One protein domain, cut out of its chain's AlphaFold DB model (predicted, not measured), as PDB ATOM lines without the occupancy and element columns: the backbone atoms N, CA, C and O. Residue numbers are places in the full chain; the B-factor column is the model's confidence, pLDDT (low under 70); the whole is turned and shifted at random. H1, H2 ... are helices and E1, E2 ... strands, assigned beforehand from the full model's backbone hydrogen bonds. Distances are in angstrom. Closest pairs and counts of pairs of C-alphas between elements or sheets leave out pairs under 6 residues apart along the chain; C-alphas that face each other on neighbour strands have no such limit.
ATOM      1  N   ALA A  31     -43.766 -17.716  25.171       94.81
ATOM      2  CA  ALA A  31     -43.610 -19.135  24.853       94.81
ATOM      3  C   ALA A  31     -43.554 -19.362  23.335       94.81
ATOM      4  O   ALA A  31     -42.676 -20.074  22.849       94.81
ATOM      5  N   ALA A  32     -44.425 -18.690  22.579       94.81
ATOM      6  CA  ALA A  32     -44.403 -18.721  21.120       94.81
ATOM      7  C   ALA A  32     -43.099 -18.144  20.537       94.81
ATOM      8  O   ALA A  32     -42.543 -18.710  19.595       94.81
ATOM      9  N   LEU A  33     -42.575 -17.050  21.107       95.19
ATOM     10  CA  LEU A  33     -41.284 -16.486  20.690       95.19
ATOM     11  C   LEU A  33     -40.136 -17.472  20.922       95.19
ATOM     12  O   LEU A  33     -39.321 -17.682  20.024       95.19
ATOM     13  N   LEU A  34     -40.092 -18.093  22.102       97.06
ATOM     14  CA  LEU A  34     -39.064 -19.070  22.446       97.06
ATOM     15  C   LEU A  34     -39.128 -20.306  21.537       97.06
ATOM     16  O   LEU A  34     -38.093 -20.753  21.043       97.06
ATOM     17  N   ALA A  35     -40.328 -20.825  21.267       97.12
ATOM     18  CA  ALA A  35     -40.522 -21.941  20.343       97.12
ATOM     19  C   ALA A  35     -39.999 -21.602  18.937       97.12
ATOM     20  O   ALA A  35     -39.201 -22.350  18.379       97.12
ATOM     21  N   ALA A  36     -40.335 -20.418  18.410       97.06
ATOM     22  CA  ALA A  36     -39.849 -19.967  17.106       97.06
ATOM     23  C   ALA A  36     -38.317 -19.810  17.049       97.06
ATOM     24  O   ALA A  36     -37.707 -20.048  16.002       97.06
ATOM     25  N   GLN A  37     -37.677 -19.427  18.157       97.81
ATOM     26  CA  GLN A  37     -36.215 -19.373  18.260       97.81
ATOM     27  C   GLN A  37     -35.594 -20.771  18.207       97.81
ATOM     28  O   GLN A  37     -34.668 -20.990  17.426       97.81
ATOM     29  N   ILE A  38     -36.123 -21.711  18.994       97.94
ATOM     30  CA  ILE A  38     -35.659 -23.105  19.033       97.94
ATOM     31  C   ILE A  38     -35.815 -23.760  17.655       97.94
ATOM     32  O   ILE A  38     -34.841 -24.286  17.113       97.94
ATOM     33  N   ASP A  39     -36.998 -23.655  17.047       97.38
ATOM     34  CA  ASP A  39     -37.285 -24.222  15.724       97.38
ATOM     35  C   ASP A  39     -36.354 -23.654  14.649       97.38
ATOM     36  O   ASP A  39     -35.819 -24.385  13.810       97.38
ATOM     37  N   SER A  40     -36.100 -22.344  14.691       96.12
ATOM     38  CA  SER A  40     -35.168 -21.701  13.763       96.12
ATOM     39  C   SER A  40     -33.745 -22.212  13.969       96.12
ATOM     40  O   SER A  40     -33.058 -22.551  13.001       96.12
ATOM     41  N   MET A  41     -33.306 -22.374  15.221       95.69
ATOM     42  CA  MET A  41     -31.988 -22.933  15.507       95.69
ATOM     43  C   MET A  41     -31.816 -24.356  14.968       95.69
ATOM     44  O   MET A  41     -30.692 -24.711  14.621       95.69
ATOM     45  N   LEU A  42     -32.852 -25.176  14.786       93.94
ATOM     46  CA  LEU A  42     -32.670 -26.518  14.207       93.94
ATOM     47  C   LEU A  42     -31.988 -26.495  12.826       93.94
ATOM     48  O   LEU A  42     -31.200 -27.387  12.515       93.94
ATOM     49  N   ARG A  43     -32.170 -25.426  12.036       90.81
ATOM     50  CA  ARG A  43     -31.524 -25.262  10.715       90.81
ATOM     51  C   ARG A  43     -30.003 -25.205  10.775       90.81
ATOM     52  O   ARG A  43     -29.335 -25.497   9.791       90.81
ATOM     53  N   LEU A  44     -29.457 -24.817  11.919       92.06
ATOM     54  CA  LEU A  44     -28.025 -24.664  12.148       92.06
ATOM     55  C   LEU A  44     -27.445 -25.848  12.965       92.06
ATOM     56  O   LEU A  44     -26.285 -25.803  13.368       92.06
ATOM     57  N   ALA A  45     -28.212 -26.929  13.192       91.88
ATOM     58  CA  ALA A  45     -27.790 -28.096  13.993       91.88
ATOM     59  C   ALA A  45     -26.615 -28.872  13.405       91.88
ATOM     60  O   ALA A  45     -25.856 -29.513  14.128       91.88
ATOM     61  N   PHE A  46     -26.384 -28.739  12.101       88.38
ATOM     62  CA  PHE A  46     -25.194 -29.283  11.458       88.38
ATOM     63  C   PHE A  46     -23.882 -28.690  12.005       88.38
ATOM     64  O   PHE A  46     -22.820 -29.248  11.738       88.38
ATOM     65  N   MET A  47     -23.932 -27.559  12.722       90.56
ATOM     66  CA  MET A  47     -22.762 -26.928  13.329       90.56
ATOM     67  C   MET A  47     -22.346 -27.585  14.647       90.56
ATOM     68  O   MET A  47     -21.194 -27.420  15.037       90.56
ATOM     69  N   ASP A  48     -23.248 -28.289  15.334       94.62
ATOM     70  CA  ASP A  48     -23.032 -28.759  16.703       94.62
ATOM     71  C   ASP A  48     -21.915 -29.814  16.782       94.62
ATOM     72  O   ASP A  48     -21.820 -30.720  15.948       94.62
ATOM     73  N   GLY A  49     -21.058 -29.689  17.799       95.25
ATOM     74  CA  GLY A  49     -19.945 -30.601  18.064       95.25
ATOM     75  C   GLY A  49     -18.577 -29.922  18.158       95.25
ATOM     76  O   GLY A  49     -18.453 -28.702  18.298       95.25
ATOM     77  N   ALA A  50     -17.533 -30.750  18.106       96.81
ATOM     78  CA  ALA A  50     -16.141 -30.322  18.081       96.81
ATOM     79  C   ALA A  50     -15.559 -30.504  16.676       96.81
ATOM     80  O   ALA A  50     -15.735 -31.542  16.044       96.81
ATOM     81  N   TRP A  51     -14.843 -29.489  16.204       91.38
ATOM     82  CA  TRP A  51     -14.296 -29.411  14.857       91.38
ATOM     83  C   TRP A  51     -12.802 -29.144  14.909       91.38
ATOM     84  O   TRP A  51     -12.328 -28.380  15.755       91.38
ATOM     85  N   ARG A  52     -12.067 -29.725  13.960       93.44
ATOM     86  CA  ARG A  52     -10.649 -29.451  13.725       93.44
ATOM     87  C   ARG A  52     -10.348 -29.525  12.232       93.44
ATOM     88  O   ARG A  52     -10.834 -30.426  11.560       93.44
ATOM     89  N   GLY A  53      -9.546 -28.599  11.722       90.62
ATOM     90  CA  GLY A  53      -9.092 -28.620  10.333       90.62
ATOM     91  C   GLY A  53      -8.144 -27.473  10.009       90.62
ATOM     92  O   GLY A  53      -7.884 -26.617  10.851       90.62
ATOM     93  N   THR A  54      -7.633 -27.446   8.784       89.12
ATOM     94  CA  THR A  54      -6.761 -26.365   8.309       89.12
ATOM     95  C   THR A  54      -7.595 -25.210   7.761       89.12
ATOM     96  O   THR A  54      -8.554 -25.412   7.015       89.12
ATOM     97  N   ALA A  55      -7.224 -23.986   8.120       83.94
ATOM     98  CA  ALA A  55      -7.753 -22.756   7.542       83.94
ATOM     99  C   ALA A  55      -6.596 -21.844   7.142       83.94
ATOM    100  O   ALA A  55      -5.468 -22.037   7.580       83.94
ATOM    101  N   TRP A  56      -6.864 -20.820   6.337       81.50
ATOM    102  CA  TRP A  56      -5.856 -19.820   5.999       81.50
ATOM    103  C   TRP A  56      -6.411 -18.405   6.138       81.50
ATOM    104  O   TRP A  56      -7.613 -18.165   5.997       81.50
ATOM    105  N   THR A  57      -5.525 -17.458   6.427       72.50
ATOM    106  CA  THR A  57      -5.814 -16.023   6.408       72.50
ATOM    107  C   THR A  57      -4.891 -15.329   5.422       72.50
ATOM    108  O   THR A  57      -3.744 -15.734   5.251       72.50
ATOM    109  N   LEU A  58      -5.382 -14.276   4.775       77.69
ATOM    110  CA  LEU A  58      -4.547 -13.423   3.936       77.69
ATOM    111  C   LEU A  58      -3.861 -12.376   4.817       77.69
ATOM    112  O   LEU A  58      -4.534 -11.674   5.578       77.69
ATOM    113  N   LEU A  59      -2.540 -12.284   4.729       78.75
ATOM    114  CA  LEU A  59      -1.752 -11.253   5.394       78.75
ATOM    115  C   LEU A  59      -1.796  -9.938   4.598       78.75
ATOM    116  O   LEU A  59      -2.100  -9.953   3.402       78.75
ATOM    117  N   PRO A  60      -1.467  -8.785   5.214       79.38
ATOM    118  CA  PRO A  60      -1.337  -7.519   4.490       79.38
ATOM    119  C   PRO A  60      -0.345  -7.577   3.319       79.38
ATOM    120  O   PRO A  60      -0.541  -6.876   2.334       79.38
ATOM    121  N   SER A  61       0.670  -8.446   3.406       87.62
ATOM    122  CA  SER A  61       1.637  -8.729   2.337       87.62
ATOM    123  C   SER A  61       1.038  -9.451   1.122       87.62
ATOM    124  O   SER A  61       1.702  -9.561   0.099       87.62
ATOM    125  N   GLY A  62      -0.191  -9.969   1.219       84.75
ATOM    126  CA  GLY A  62      -0.816 -10.811   0.194       84.75
ATOM    127  C   GLY A  62      -0.497 -12.304   0.329       84.75
ATOM    128  O   GLY A  62      -1.059 -13.117  -0.404       84.75
ATOM    129  N   GLU A  63       0.347 -12.692   1.283       88.00
ATOM    130  CA  GLU A  63       0.655 -14.094   1.560       88.00
ATOM    131  C   GLU A  63      -0.507 -14.798   2.278       88.00
ATOM    132  O   GLU A  63      -1.183 -14.215   3.135       88.00
ATOM    133  N   LYS A  64      -0.744 -16.073   1.943       86.12
ATOM    134  CA  LYS A  64      -1.664 -16.935   2.692       86.12
ATOM    135  C   LYS A  64      -0.923 -17.570   3.857       86.12
ATOM    136  O   LYS A  64      -0.001 -18.347   3.657       86.12
ATOM    137  N   ARG A  65      -1.393 -17.300   5.066       83.56
ATOM    138  CA  ARG A  65      -0.923 -17.960   6.279       83.56
ATOM    139  C   ARG A  65      -1.891 -19.057   6.678       83.56
ATOM    140  O   ARG A  65      -3.046 -18.755   6.983       83.56
ATOM    141  N   GLU A  66      -1.421 -20.297   6.699       89.00
ATOM    142  CA  GLU A  66      -2.184 -21.430   7.218       89.00
ATOM    143  C   GLU A  66      -2.197 -21.452   8.749       89.00
ATOM    144  O   GLU A  66      -1.242 -21.053   9.411       89.00
ATOM    145  N   VAL A  67      -3.310 -21.914   9.308       88.69
ATOM    146  CA  VAL A  67      -3.521 -22.113  10.739       88.69
ATOM    147  C   VAL A  67      -4.288 -23.411  10.958       88.69
ATOM    148  O   VAL A  67      -5.215 -23.740  10.210       88.69
ATOM    149  N   THR A  68      -3.959 -24.130  12.029       93.69
ATOM    150  CA  THR A  68      -4.824 -25.204  12.524       93.69
ATOM    151  C   THR A  68      -5.988 -24.568  13.264       93.69
ATOM    152  O   THR A  68      -5.803 -23.902  14.277       93.69
ATOM    153  N   GLN A  69      -7.201 -24.764  12.775       93.06
ATOM    154  CA  GLN A  69      -8.411 -24.231  13.373       93.06
ATOM    155  C   GLN A  69      -9.158 -25.310  14.147       93.06
ATOM    156  O   GLN A  69      -9.323 -26.434  13.675       93.06
ATOM    157  N   THR A  70      -9.653 -24.945  15.325       94.56
ATOM    158  CA  THR A  70     -10.570 -25.768  16.110       94.56
ATOM    159  C   THR A  70     -11.808 -24.973  16.459       94.56
ATOM    160  O   THR A  70     -11.696 -23.788  16.779       94.56
ATOM    161  N   GLU A  71     -12.968 -25.615  16.479       94.88
ATOM    162  CA  GLU A  71     -14.201 -24.984  16.943       94.88
ATOM    163  C   GLU A  71     -14.966 -25.921  17.870       94.88
ATOM    164  O   GLU A  71     -14.959 -27.136  17.683       94.88
ATOM    165  N   ARG A  72     -15.640 -25.354  18.864       97.12
ATOM    166  CA  ARG A  72     -16.639 -26.053  19.670       97.12
ATOM    167  C   ARG A  72     -17.938 -25.292  19.549       97.12
ATOM    168  O   ARG A  72     -17.955 -24.084  19.779       97.12
ATOM    169  N   VAL A  73     -18.998 -25.994  19.183       97.12
ATOM    170  CA  VAL A  73     -20.316 -25.411  18.956       97.12
ATOM    171  C   VAL A  73     -21.361 -26.236  19.682       97.12
ATOM    172  O   VAL A  73     -21.296 -27.467  19.661       97.12
ATOM    173  N   GLY A  74     -22.332 -25.573  20.299       97.19
ATOM    174  CA  GLY A  74     -23.470 -26.277  20.869       97.19
ATOM    175  C   GLY A  74     -24.654 -25.383  21.224       97.19
ATOM    176  O   GLY A  74     -24.516 -24.154  21.289       97.19
ATOM    177  N   PRO A  75     -25.818 -26.006  21.473       97.88
ATOM    178  CA  PRO A  75     -27.020 -25.318  21.915       97.88
ATOM    179  C   PRO A  75     -26.883 -24.846  23.364       97.88
ATOM    180  O   PRO A  75     -26.363 -25.558  24.221       97.88
ATOM    181  N   PHE A  76     -27.398 -23.653  23.647       98.44
ATOM    182  CA  PHE A  76     -27.571 -23.122  25.001       98.44
ATOM    183  C   PHE A  76     -29.026 -22.683  25.188       98.44
ATOM    184  O   PHE A  76     -29.767 -22.534  24.215       98.44
ATOM    185  N   LEU A  77     -29.446 -22.501  26.446       97.56
ATOM    186  CA  LEU A  77     -30.801 -22.055  26.803       97.56
ATOM    187  C   LEU A  77     -31.901 -22.910  26.140       97.56
ATOM    188  O   LEU A  77     -32.780 -22.396  25.448       97.56
ATOM    189  N   GLY A  78     -31.794 -24.234  26.275       96.25
ATOM    190  CA  GLY A  78     -32.750 -25.173  25.675       96.25
ATOM    191  C   GLY A  78     -32.719 -25.231  24.142       96.25
ATOM    192  O   GLY A  78     -33.652 -25.749  23.544       96.25
ATOM    193  N   GLY A  79     -31.671 -24.699  23.500       97.56
ATOM    194  CA  GLY A  79     -31.525 -24.684  22.040       97.56
ATOM    195  C   GLY A  79     -32.015 -23.408  21.361       97.56
ATOM    196  O   GLY A  79     -31.954 -23.322  20.142       97.56
ATOM    197  N   SER A  80     -32.450 -22.405  22.125       97.88
ATOM    198  CA  SER A  80     -32.878 -21.103  21.586       97.88
ATOM    199  C   SER A  80     -31.723 -20.256  21.035       97.88
ATOM    200  O   SER A  80     -31.944 -19.359  20.221       97.88
ATOM    201  N   ILE A  81     -30.487 -20.562  21.439       98.19
ATOM    202  CA  ILE A  81     -29.261 -19.965  20.902       98.19
ATOM    203  C   ILE A  81     -28.203 -21.040  20.645       98.19
ATOM    204  O   ILE A  81     -28.223 -22.115  21.254       98.19
ATOM    205  N   ARG A  82     -27.213 -20.708  19.811       97.44
ATOM    206  CA  ARG A  82     -25.956 -21.463  19.724       97.44
ATOM    207  C   ARG A  82     -24.773 -20.650  20.186       97.44
ATOM    208  O   ARG A  82     -24.664 -19.466  19.889       97.44
ATOM    209  N   VAL A  83     -23.853 -21.334  20.845       98.12
ATOM    210  CA  VAL A  83     -22.588 -20.776  21.305       98.12
ATOM    211  C   VAL A  83     -21.447 -21.428  20.542       98.12
ATOM    212  O   VAL A  83     -21.475 -22.630  20.290       98.12
ATOM    213  N   ILE A  84     -20.452 -20.624  20.177       96.94
ATOM    214  CA  ILE A  84     -19.284 -21.032  19.401       96.94
ATOM    215  C   ILE A  84     -18.026 -20.512  20.093       96.94
ATOM    216  O   ILE A  84     -17.911 -19.314  20.332       96.94
ATOM    217  N   GLU A  85     -17.052 -21.384  20.337       97.25
ATOM    218  CA  GLU A  85     -15.664 -20.989  20.590       97.25
ATOM    219  C   GLU A  85     -14.806 -21.442  19.410       97.25
ATOM    220  O   GLU A  85     -14.792 -22.624  19.069       97.25
ATOM    221  N   GLY A  86     -14.092 -20.509  18.785       95.12
ATOM    222  CA  GLY A  86     -13.179 -20.776  17.683       95.12
ATOM    223  C   GLY A  86     -11.753 -20.398  18.049       95.12
ATOM    224  O   GLY A  86     -11.485 -19.263  18.429       95.12
ATOM    225  N   ARG A  87     -10.818 -21.328  17.870       94.81
ATOM    226  CA  ARG A  87      -9.385 -21.116  18.100       94.81
ATOM    227  C   ARG A  87      -8.588 -21.403  16.837       94.81
ATOM    228  O   ARG A  87      -8.940 -22.290  16.064       94.81
ATOM    229  N   GLY A  88      -7.529 -20.633  16.623       92.31
ATOM    230  CA  GLY A  88      -6.552 -20.832  15.559       92.31
ATOM    231  C   GLY A  88      -5.162 -20.979  16.159       92.31
ATOM    232  O   GLY A  88      -4.784 -20.181  17.016       92.31
ATOM    233  N   PHE A  89      -4.421 -21.978  15.704       92.62
ATOM    234  CA  PHE A  89      -3.078 -22.309  16.154       92.62
ATOM    235  C   PHE A  89      -2.094 -22.209  14.994       92.62
ATOM    236  O   PHE A  89      -2.419 -22.559  13.858       92.62
ATOM    237  N   GLU A  90      -0.896 -21.735  15.298       90.75
ATOM    238  CA  GLU A  90       0.246 -21.763  14.387       90.75
ATOM    239  C   GLU A  90       0.768 -23.190  14.184       90.75
ATOM    240  O   GLU A  90       0.371 -24.121  14.890       90.75
ATOM    241  N   ALA A  91       1.722 -23.347  13.263       88.25
ATOM    242  CA  ALA A  91       2.418 -24.613  13.041       88.25
ATOM    243  C   ALA A  91       3.158 -25.126  14.293       88.25
ATOM    244  O   ALA A  91       3.215 -26.332  14.512       88.25
ATOM    245  N   ASP A  92       3.673 -24.225  15.137       91.50
ATOM    246  CA  ASP A  92       4.341 -24.557  16.406       91.50
ATOM    247  C   ASP A  92       3.360 -24.844  17.566       91.50
ATOM    248  O   ASP A  92       3.777 -25.110  18.692       91.50
ATOM    249  N   GLY A  93       2.046 -24.790  17.311       90.94
ATOM    250  CA  GLY A  93       1.003 -25.018  18.310       90.94
ATOM    251  C   GLY A  93       0.660 -23.800  19.170       90.94
ATOM    252  O   GLY A  93      -0.263 -23.877  19.986       90.94
ATOM    253  N   ARG A  94       1.324 -22.652  18.985       94.25
ATOM    254  CA  ARG A  94       0.974 -21.411  19.681       94.25
ATOM    255  C   ARG A  94      -0.419 -20.938  19.269       94.25
ATOM    256  O   ARG A  94      -0.789 -20.963  18.097       94.25
ATOM    257  N   LEU A  95      -1.190 -20.434  20.233       92.25
ATOM    258  CA  LEU A  95      -2.481 -19.801  19.965       92.25
ATOM    259  C   LEU A  95      -2.273 -18.502  19.163       92.25
ATOM    260  O   LEU A  95      -1.665 -17.546  19.645       92.25
ATOM    261  N   ALA A  96      -2.789 -18.476  17.938       88.12
ATOM    262  CA  ALA A  96      -2.772 -17.324  17.039       88.12
ATOM    263  C   ALA A  96      -4.047 -16.480  17.164       88.12
ATOM    264  O   ALA A  96      -4.024 -15.262  16.997       88.12
ATOM    265  N   PHE A  97      -5.176 -17.137  17.434       88.31
ATOM    266  CA  PHE A  97      -6.492 -16.511  17.468       88.31
ATOM    267  C   PHE A  97      -7.424 -17.254  18.423       88.31
ATOM    268  O   PHE A  97      -7.437 -18.482  18.446       88.31
ATOM    269  N   ASN A  98      -8.250 -16.509  19.152       94.38
ATOM    270  CA  ASN A  98      -9.389 -17.042  19.888       94.38
ATOM    271  C   ASN A  98     -10.585 -16.100  19.713       94.38
ATOM    272  O   ASN A  98     -10.421 -14.876  19.752       94.38
ATOM    273  N   ALA A  99     -11.765 -16.675  19.520       94.94
ATOM    274  CA  ALA A  99     -13.017 -15.955  19.428       94.94
ATOM    275  C   ALA A  99     -14.166 -16.730  20.051       94.94
ATOM    276  O   ALA A  99     -14.199 -17.960  20.041       94.94
ATOM    277  N   PHE A 100     -15.143 -15.969  20.520       97.81
ATOM    278  CA  PHE A 100     -16.388 -16.471  21.066       97.81
ATOM    279  C   PHE A 100     -17.553 -15.814  20.339       97.81
ATOM    280  O   PHE A 100     -17.516 -14.611  20.091       97.81
ATOM    281  N   ALA A 101     -18.587 -16.579  20.011       97.00
ATOM    282  CA  ALA A 101     -19.778 -16.042  19.378       97.00
ATOM    283  C   ALA A 101     -21.060 -16.682  19.910       97.00
ATOM    284  O   ALA A 101     -21.085 -17.859  20.267       97.00
ATOM    285  N   VAL A 102     -22.128 -15.891  19.905       98.31
ATOM    286  CA  VAL A 102     -23.499 -16.320  20.173       98.31
ATOM    287  C   VAL A 102     -24.327 -16.050  18.927       98.31
ATOM    288  O   VAL A 102     -24.367 -14.914  18.457       98.31
ATOM    289  N   ILE A 103     -24.977 -17.087  18.406       97.38
ATOM    290  CA  ILE A 103     -25.963 -16.983  17.332       97.38
ATOM    291  C   ILE A 103     -27.355 -17.010  17.952       97.38
ATOM    292  O   ILE A 103     -27.674 -17.923  18.720       97.38
ATOM    293  N   SER A 104     -28.185 -16.045  17.576       97.56
ATOM    294  CA  SER A 104     -29.597 -15.975  17.941       97.56
ATOM    295  C   SER A 104     -30.467 -15.709  16.713       97.56
ATOM    296  O   SER A 104     -29.978 -15.367  15.633       97.56
ATOM    297  N   TYR A 105     -31.771 -15.916  16.876       97.19
ATOM    298  CA  TYR A 105     -32.782 -15.614  15.871       97.19
ATOM    299  C   TYR A 105     -33.809 -14.651  16.459       97.19
ATOM    300  O   TYR A 105     -34.246 -14.825  17.600       97.19
ATOM    301  N   ASP A 106     -34.187 -13.642  15.680       96.25
ATOM    302  CA  ASP A 106     -35.304 -12.754  15.982       96.25
ATOM    303  C   ASP A 106     -36.539 -13.208  15.183       96.25
ATOM    304  O   ASP A 106     -36.575 -13.004  13.964       96.25
ATOM    305  N   PRO A 107     -37.568 -13.786  15.835       95.25
ATOM    306  CA  PRO A 107     -38.794 -14.210  15.160       95.25
ATOM    307  C   PRO A 107     -39.572 -13.072  14.495       95.25
ATOM    308  O   PRO A 107     -40.287 -13.307  13.526       95.25
ATOM    309  N   ARG A 108     -39.447 -11.833  14.985       92.56
ATOM    310  CA  ARG A 108     -40.178 -10.678  14.442       92.56
ATOM    311  C   ARG A 108     -39.528 -10.162  13.170       92.56
ATOM    312  O   ARG A 108     -40.221  -9.883  12.197       92.56
ATOM    313  N   ALA A 109     -38.204 -10.039  13.185       93.88
ATOM    314  CA  ALA A 109     -37.437  -9.608  12.021       93.88
ATOM    315  C   ALA A 109     -37.169 -10.751  11.030       93.88
ATOM    316  O   ALA A 109     -36.765 -10.493   9.900       93.88
ATOM    317  N   SER A 110     -37.383 -12.001  11.452       93.62
ATOM    318  CA  SER A 110     -37.035 -13.216  10.715       93.62
ATOM    319  C   SER A 110     -35.556 -13.283  10.313       93.62
ATOM    320  O   SER A 110     -35.220 -13.716   9.210       93.62
ATOM    321  N   ARG A 111     -34.655 -12.854  11.206       94.50
ATOM    322  CA  ARG A 111     -33.210 -12.745  10.935       94.50
ATOM    323  C   ARG A 111     -32.373 -13.459  11.983       94.50
ATOM    324  O   ARG A 111     -32.707 -13.456  13.166       94.50
ATOM    325  N   TYR A 112     -31.256 -14.024  11.532       95.88
ATOM    326  CA  TYR A 112     -30.197 -14.497  12.414       95.88
ATOM    327  C   TYR A 112     -29.187 -13.382  12.650       95.88
ATOM    328  O   TYR A 112     -28.790 -12.683  11.715       95.88
ATOM    329  N   SER A 113     -28.704 -13.278  13.880       95.44
ATOM    330  CA  SER A 113     -27.576 -12.422  14.219       95.44
ATOM    331  C   SER A 113     -26.521 -13.203  14.986       95.44
ATOM    332  O   SER A 113     -26.792 -14.220  15.629       95.44
ATOM    333  N   MET A 114     -25.288 -12.729  14.881       96.12
ATOM    334  CA  MET A 114     -24.145 -13.242  15.606       96.12
ATOM    335  C   MET A 114     -23.473 -12.113  16.359       96.12
ATOM    336  O   MET A 114     -22.835 -11.252  15.750       96.12
ATOM    337  N   ARG A 115     -23.544 -12.177  17.684       97.38
ATOM    338  CA  ARG A 115     -22.684 -11.383  18.553       97.38
ATOM    339  C   ARG A 115     -21.361 -12.118  18.702       97.38
ATOM    340  O   ARG A 115     -21.345 -13.242  19.193       97.38
ATOM    341  N   SER A 116     -20.261 -11.499  18.292       95.62
ATOM    342  CA  SER A 116     -18.926 -12.105  18.329       95.62
ATOM    343  C   SER A 116     -17.929 -11.242  19.090       95.62
ATOM    344  O   SER A 116     -18.027 -10.016  19.081       95.62
ATOM    345  N   TYR A 117     -16.960 -11.901  19.722       96.19
ATOM    346  CA  TYR A 117     -15.884 -11.318  20.510       96.19
ATOM    347  C   TYR A 117     -14.556 -11.922  20.071       96.19
ATOM    348  O   TYR A 117     -14.388 -13.143  20.092       96.19
ATOM    349  N   ALA A 118     -13.601 -11.081  19.689       92.50
ATOM    350  CA  ALA A 118     -12.272 -11.521  19.282       92.50
ATOM    351  C   ALA A 118     -11.259 -10.383  19.417       92.50
ATOM    352  O   ALA A 118     -11.556  -9.249  19.055       92.50
ATOM    353  N   GLN A 119     -10.043 -10.690  19.881       87.50
ATOM    354  CA  GLN A 119      -8.923  -9.730  19.926       87.50
ATOM    355  C   GLN A 119      -9.277  -8.395  20.623       87.50
ATOM    356  O   GLN A 119      -8.925  -7.320  20.144       87.50
ATOM    357  N   GLY A 120     -10.038  -8.456  21.723       90.75
ATOM    358  CA  GLY A 120     -10.487  -7.267  22.464       90.75
ATOM    359  C   GLY A 120     -11.591  -6.450  21.778       90.75
ATOM    360  O   GLY A 120     -11.926  -5.370  22.251       90.75
ATOM    361  N   ARG A 121     -12.164  -6.941  20.675       91.50
ATOM    362  CA  ARG A 121     -13.257  -6.297  19.934       91.50
ATOM    363  C   ARG A 121     -14.538  -7.110  20.051       91.50
ATOM    364  O   ARG A 121     -14.483  -8.328  20.222       91.50
ATOM    365  N   ALA A 122     -15.670  -6.435  19.891       94.25
ATOM    366  CA  ALA A 122     -16.982  -7.052  19.758       94.25
ATOM    367  C   ALA A 122     -17.689  -6.538  18.498       94.25
ATOM    368  O   ALA A 122     -17.395  -5.438  18.029       94.25
ATOM    369  N   GLY A 123     -18.619  -7.323  17.962       92.56
ATOM    370  CA  GLY A 123     -19.456  -6.905  16.842       92.56
ATOM    371  C   GLY A 123     -20.710  -7.755  16.694       92.56
ATOM    372  O   GLY A 123     -20.749  -8.896  17.158       92.56
ATOM    373  N   ASP A 124     -21.710  -7.177  16.036       94.06
ATOM    374  CA  ASP A 124     -22.947  -7.835  15.628       94.06
ATOM    375  C   ASP A 124     -22.943  -8.016  14.113       94.06
ATOM    376  O   ASP A 124     -22.720  -7.064  13.364       94.06
ATOM    377  N   PHE A 125     -23.178  -9.246  13.669       92.50
ATOM    378  CA  PHE A 125     -23.128  -9.614  12.260       92.50
ATOM    379  C   PHE A 125     -24.402 -10.349  11.874       92.50
ATOM    380  O   PHE A 125     -24.825 -11.271  12.572       92.50
ATOM    381  N   GLU A 126     -25.005  -9.967  10.754       91.94
ATOM    382  CA  GLU A 126     -26.103 -10.739  10.187       91.94
ATOM    383  C   GLU A 126     -25.582 -12.082   9.659       91.94
ATOM    384  O   GLU A 126     -24.508 -12.157   9.051       91.94
ATOM    385  N   ILE A 127     -26.345 -13.147   9.910       89.94
ATOM    386  CA  ILE A 127     -26.079 -14.471   9.356       89.94
ATOM    387  C   ILE A 127     -27.141 -14.800   8.313       89.94
ATOM    388  O   ILE A 127     -28.338 -14.814   8.595       89.94
ATOM    389  N   THR A 128     -26.679 -15.215   7.142       87.12
ATOM    390  CA  THR A 128     -27.520 -15.865   6.142       87.12
ATOM    391  C   THR A 128     -27.278 -17.364   6.206       87.12
ATOM    392  O   THR A 128     -26.214 -17.847   5.816       87.12
ATOM    393  N   ALA A 129     -28.257 -18.118   6.704       81.19
ATOM    394  CA  ALA A 129     -28.240 -19.573   6.598       81.19
ATOM    395  C   ALA A 129     -28.396 -19.981   5.125       81.19
ATOM    396  O   ALA A 129     -29.230 -19.435   4.403       81.19
ATOM    397  N   THR A 130     -27.599 -20.942   4.674       79.12
ATOM    398  CA  THR A 130     -27.691 -21.534   3.335       79.12
ATOM    399  C   THR A 130     -28.029 -23.017   3.462       79.12
ATOM    400  O   THR A 130     -27.987 -23.574   4.556       79.12
ATOM    401  N   ALA A 131     -28.346 -23.685   2.349       72.06
ATOM    402  CA  ALA A 131     -28.680 -25.113   2.369       72.06
ATOM    403  C   ALA A 131     -27.577 -25.990   2.998       72.06
ATOM    404  O   ALA A 131     -27.878 -26.995   3.633       72.06
ATOM    405  N   ASN A 132     -26.309 -25.589   2.848       67.38
ATOM    406  CA  ASN A 132     -25.140 -26.387   3.235       67.38
ATOM    407  C   ASN A 132     -24.218 -25.662   4.230       67.38
ATOM    408  O   ASN A 132     -23.047 -26.025   4.376       67.38
ATOM    409  N   GLY A 133     -24.684 -24.582   4.858       73.75
ATOM    410  CA  GLY A 133     -23.820 -23.753   5.684       73.75
ATOM    411  C   GLY A 133     -24.455 -22.436   6.087       73.75
ATOM    412  O   GLY A 133     -25.664 -22.311   6.254       73.75
ATOM    413  N   TYR A 134     -23.606 -21.437   6.271       78.06
ATOM    414  CA  TYR A 134     -24.026 -20.073   6.536       78.06
ATOM    415  C   TYR A 134     -22.944 -19.100   6.075       78.06
ATOM    416  O   TYR A 134     -21.760 -19.447   5.996       78.06
ATOM    417  N   THR A 135     -23.352 -17.876   5.773       81.12
ATOM    418  CA  THR A 135     -22.459 -16.778   5.411       81.12
ATOM    419  C   THR A 135     -22.705 -15.592   6.322       81.12
ATOM    420  O   THR A 135     -23.827 -15.351   6.757       81.12
ATOM    421  N   TRP A 136     -21.640 -14.857   6.603       80.44
ATOM    422  CA  TRP A 136     -21.661 -13.595   7.325       80.44
ATOM    423  C   TRP A 136     -20.447 -12.792   6.870       80.44
ATOM    424  O   TRP A 136     -19.451 -13.367   6.418       80.44
ATOM    425  N   GLU A 137     -20.518 -11.473   6.995       70.00
ATOM    426  CA  GLU A 137     -19.454 -10.581   6.551       70.00
ATOM    427  C   GLU A 137     -19.184  -9.500   7.596       70.00
ATOM    428  O   GLU A 137     -20.072  -9.101   8.348       70.00
ATOM    429  N   ILE A 138     -17.938  -9.024   7.643       67.94
ATOM    430  CA  ILE A 138     -17.572  -7.823   8.394       67.94
ATOM    431  C   ILE A 138     -17.731  -6.648   7.424       67.94
ATOM    432  O   ILE A 138     -17.012  -6.631   6.419       67.94
ATOM    433  N   PRO A 139     -18.611  -5.666   7.694       64.50
ATOM    434  CA  PRO A 139     -18.767  -4.502   6.826       64.50
ATOM    435  C   PRO A 139     -17.419  -3.804   6.583       64.50
ATOM    436  O   PRO A 139     -16.704  -3.474   7.527       64.50
ATOM    437  N   GLY A 140     -17.038  -3.631   5.313       58.81
ATOM    438  CA  GLY A 140     -15.769  -2.999   4.916       58.81
ATOM    439  C   GLY A 140     -14.504  -3.859   5.089       58.81
ATOM    440  O   GLY A 140     -13.406  -3.394   4.785       58.81
ATOM    441  N   GLY A 141     -14.618  -5.110   5.550       48.56
ATOM    442  CA  GLY A 141     -13.511  -6.068   5.606       48.56
ATOM    443  C   GLY A 141     -13.320  -6.820   4.285       48.56
ATOM    444  O   GLY A 141     -14.277  -7.062   3.552       48.56
ATOM    445  N   ARG A 142     -12.085  -7.243   3.969       45.78
ATOM    446  CA  ARG A 142     -11.842  -8.167   2.841       45.78
ATOM    447  C   ARG A 142     -12.714  -9.414   3.020       45.78
ATOM    448  O   ARG A 142     -12.677 -10.042   4.079       45.78
ATOM    449  N   ARG A 143     -13.467  -9.762   1.972       41.94
ATOM    450  CA  ARG A 143     -14.389 -10.907   1.900       41.94
ATOM    451  C   ARG A 143     -13.746 -12.162   2.500       41.94
ATOM    452  O   ARG A 143     -12.752 -12.659   1.967       41.94
ATOM    453  N   ARG A 144     -14.303 -12.697   3.592       50.38
ATOM    454  CA  ARG A 144     -13.966 -14.056   4.044       50.38
ATOM    455  C   ARG A 144     -14.827 -15.036   3.241       50.38
ATOM    456  O   ARG A 144     -16.035 -14.832   3.181       50.38
ATOM    457  N   PRO A 145     -14.250 -16.057   2.581       41.19
ATOM    458  CA  PRO A 145     -15.038 -16.990   1.783       41.19
ATOM    459  C   PRO A 145     -16.113 -17.688   2.622       41.19
ATOM    460  O   PRO A 145     -15.892 -18.002   3.795       41.19
ATOM    461  N   SER A 146     -17.251 -17.962   1.987       44.62
ATOM    462  CA  SER A 146     -18.281 -18.867   2.490       44.62
ATOM    463  C   SER A 146     -17.653 -20.201   2.911       44.62
ATOM    464  O   SER A 146     -16.812 -20.764   2.209       44.62
TER     465      SER A 146
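AT A GLANCE: This is residues 31 to 146 of the 153 residues of an uncharacterized protein of Gemmatimonadetes bacterium (UniProt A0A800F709). One antiparallel sheet of seven strands, E1 to E7, is curled into an open trough like part of a barrel, and the helix H1 packs at one end of the trough, by the first residue of E3 and the last of E4. E1, E2 and E6 bend as they run, and E7 is a short strand at one edge. The printed part has 116 residues, with one named helix followed by seven named strands; the strands stand in the sheet in their chain order, E1 E2 E3 E4 E5 E6 E7, and the class is mostly strand. The whole is compact, with a radius of gyration of the C-alphas of 15.4 A, yet elongated in outline, spanning 50 by 29 by 29 A.

HOW THE PARTS SIT: H1, residues 31 to 42, has every O i to N i+4 pair within hydrogen-bond range. Seven strands follow: E1, residues 49 to 58; E2, 64 to 76; E3, 81 to 89; E4, 95 to 106; E5, 111 to 118; E6, 121 to 130; and E7, 133 to 135. They form a meander, each strand the antiparallel neighbour of the one before. H1 is on the sheet at a height of 4.6 A, two layers with the helix on one face, but it lies over none of the strands, only just, with 2 of its C-alphas falling on E3. The closest C-alphas of H1 and E4 are those of Gln 37 and Tyr 105, 5.6 A apart. The hairpin E1 and E2 has N 51 and O 71 at 2.8 A; E2 and E3 have N 70 and O 87 at 2.8 A; E3 and E4 have N 84 and O 101 at 2.8 A. E4 and E5 have N 102 and O 115 at 2.9 A, and E5 and E6 have N 116 and O 123 at 2.9 A. E6 pairs with E5 over residues 121 to 127 and with E7 over 128 to 130, where N 128 and O 135 are 2.9 A apart. The edge strands E1 and E7 are apart.

IN THESE COORDINATES: H1 is 17.0 A long from C-alpha 31 at (-43.610, -19.135, 24.853). E1 measures 27.1 A, E2 34.7 A, E3 26.7 A, E4 33.8 A, E5 22.6 A and E6 26.8 A. E1 bends by 60 degrees at residue 53, E2 by 56 degrees at 68 and E6 by 52 degrees at 124. E7 ends at C-alpha 135, (-22.459, -16.778, 5.411).

THE WHOLE: The C-alphas farthest apart are those of Ala 31 and Ser 61, 51.6 A. The printed part has no cut; the link from H1 to E1 is short and the links between strands are tight. The pLDDT is under 70 at residue 132 and residues 138 to 146.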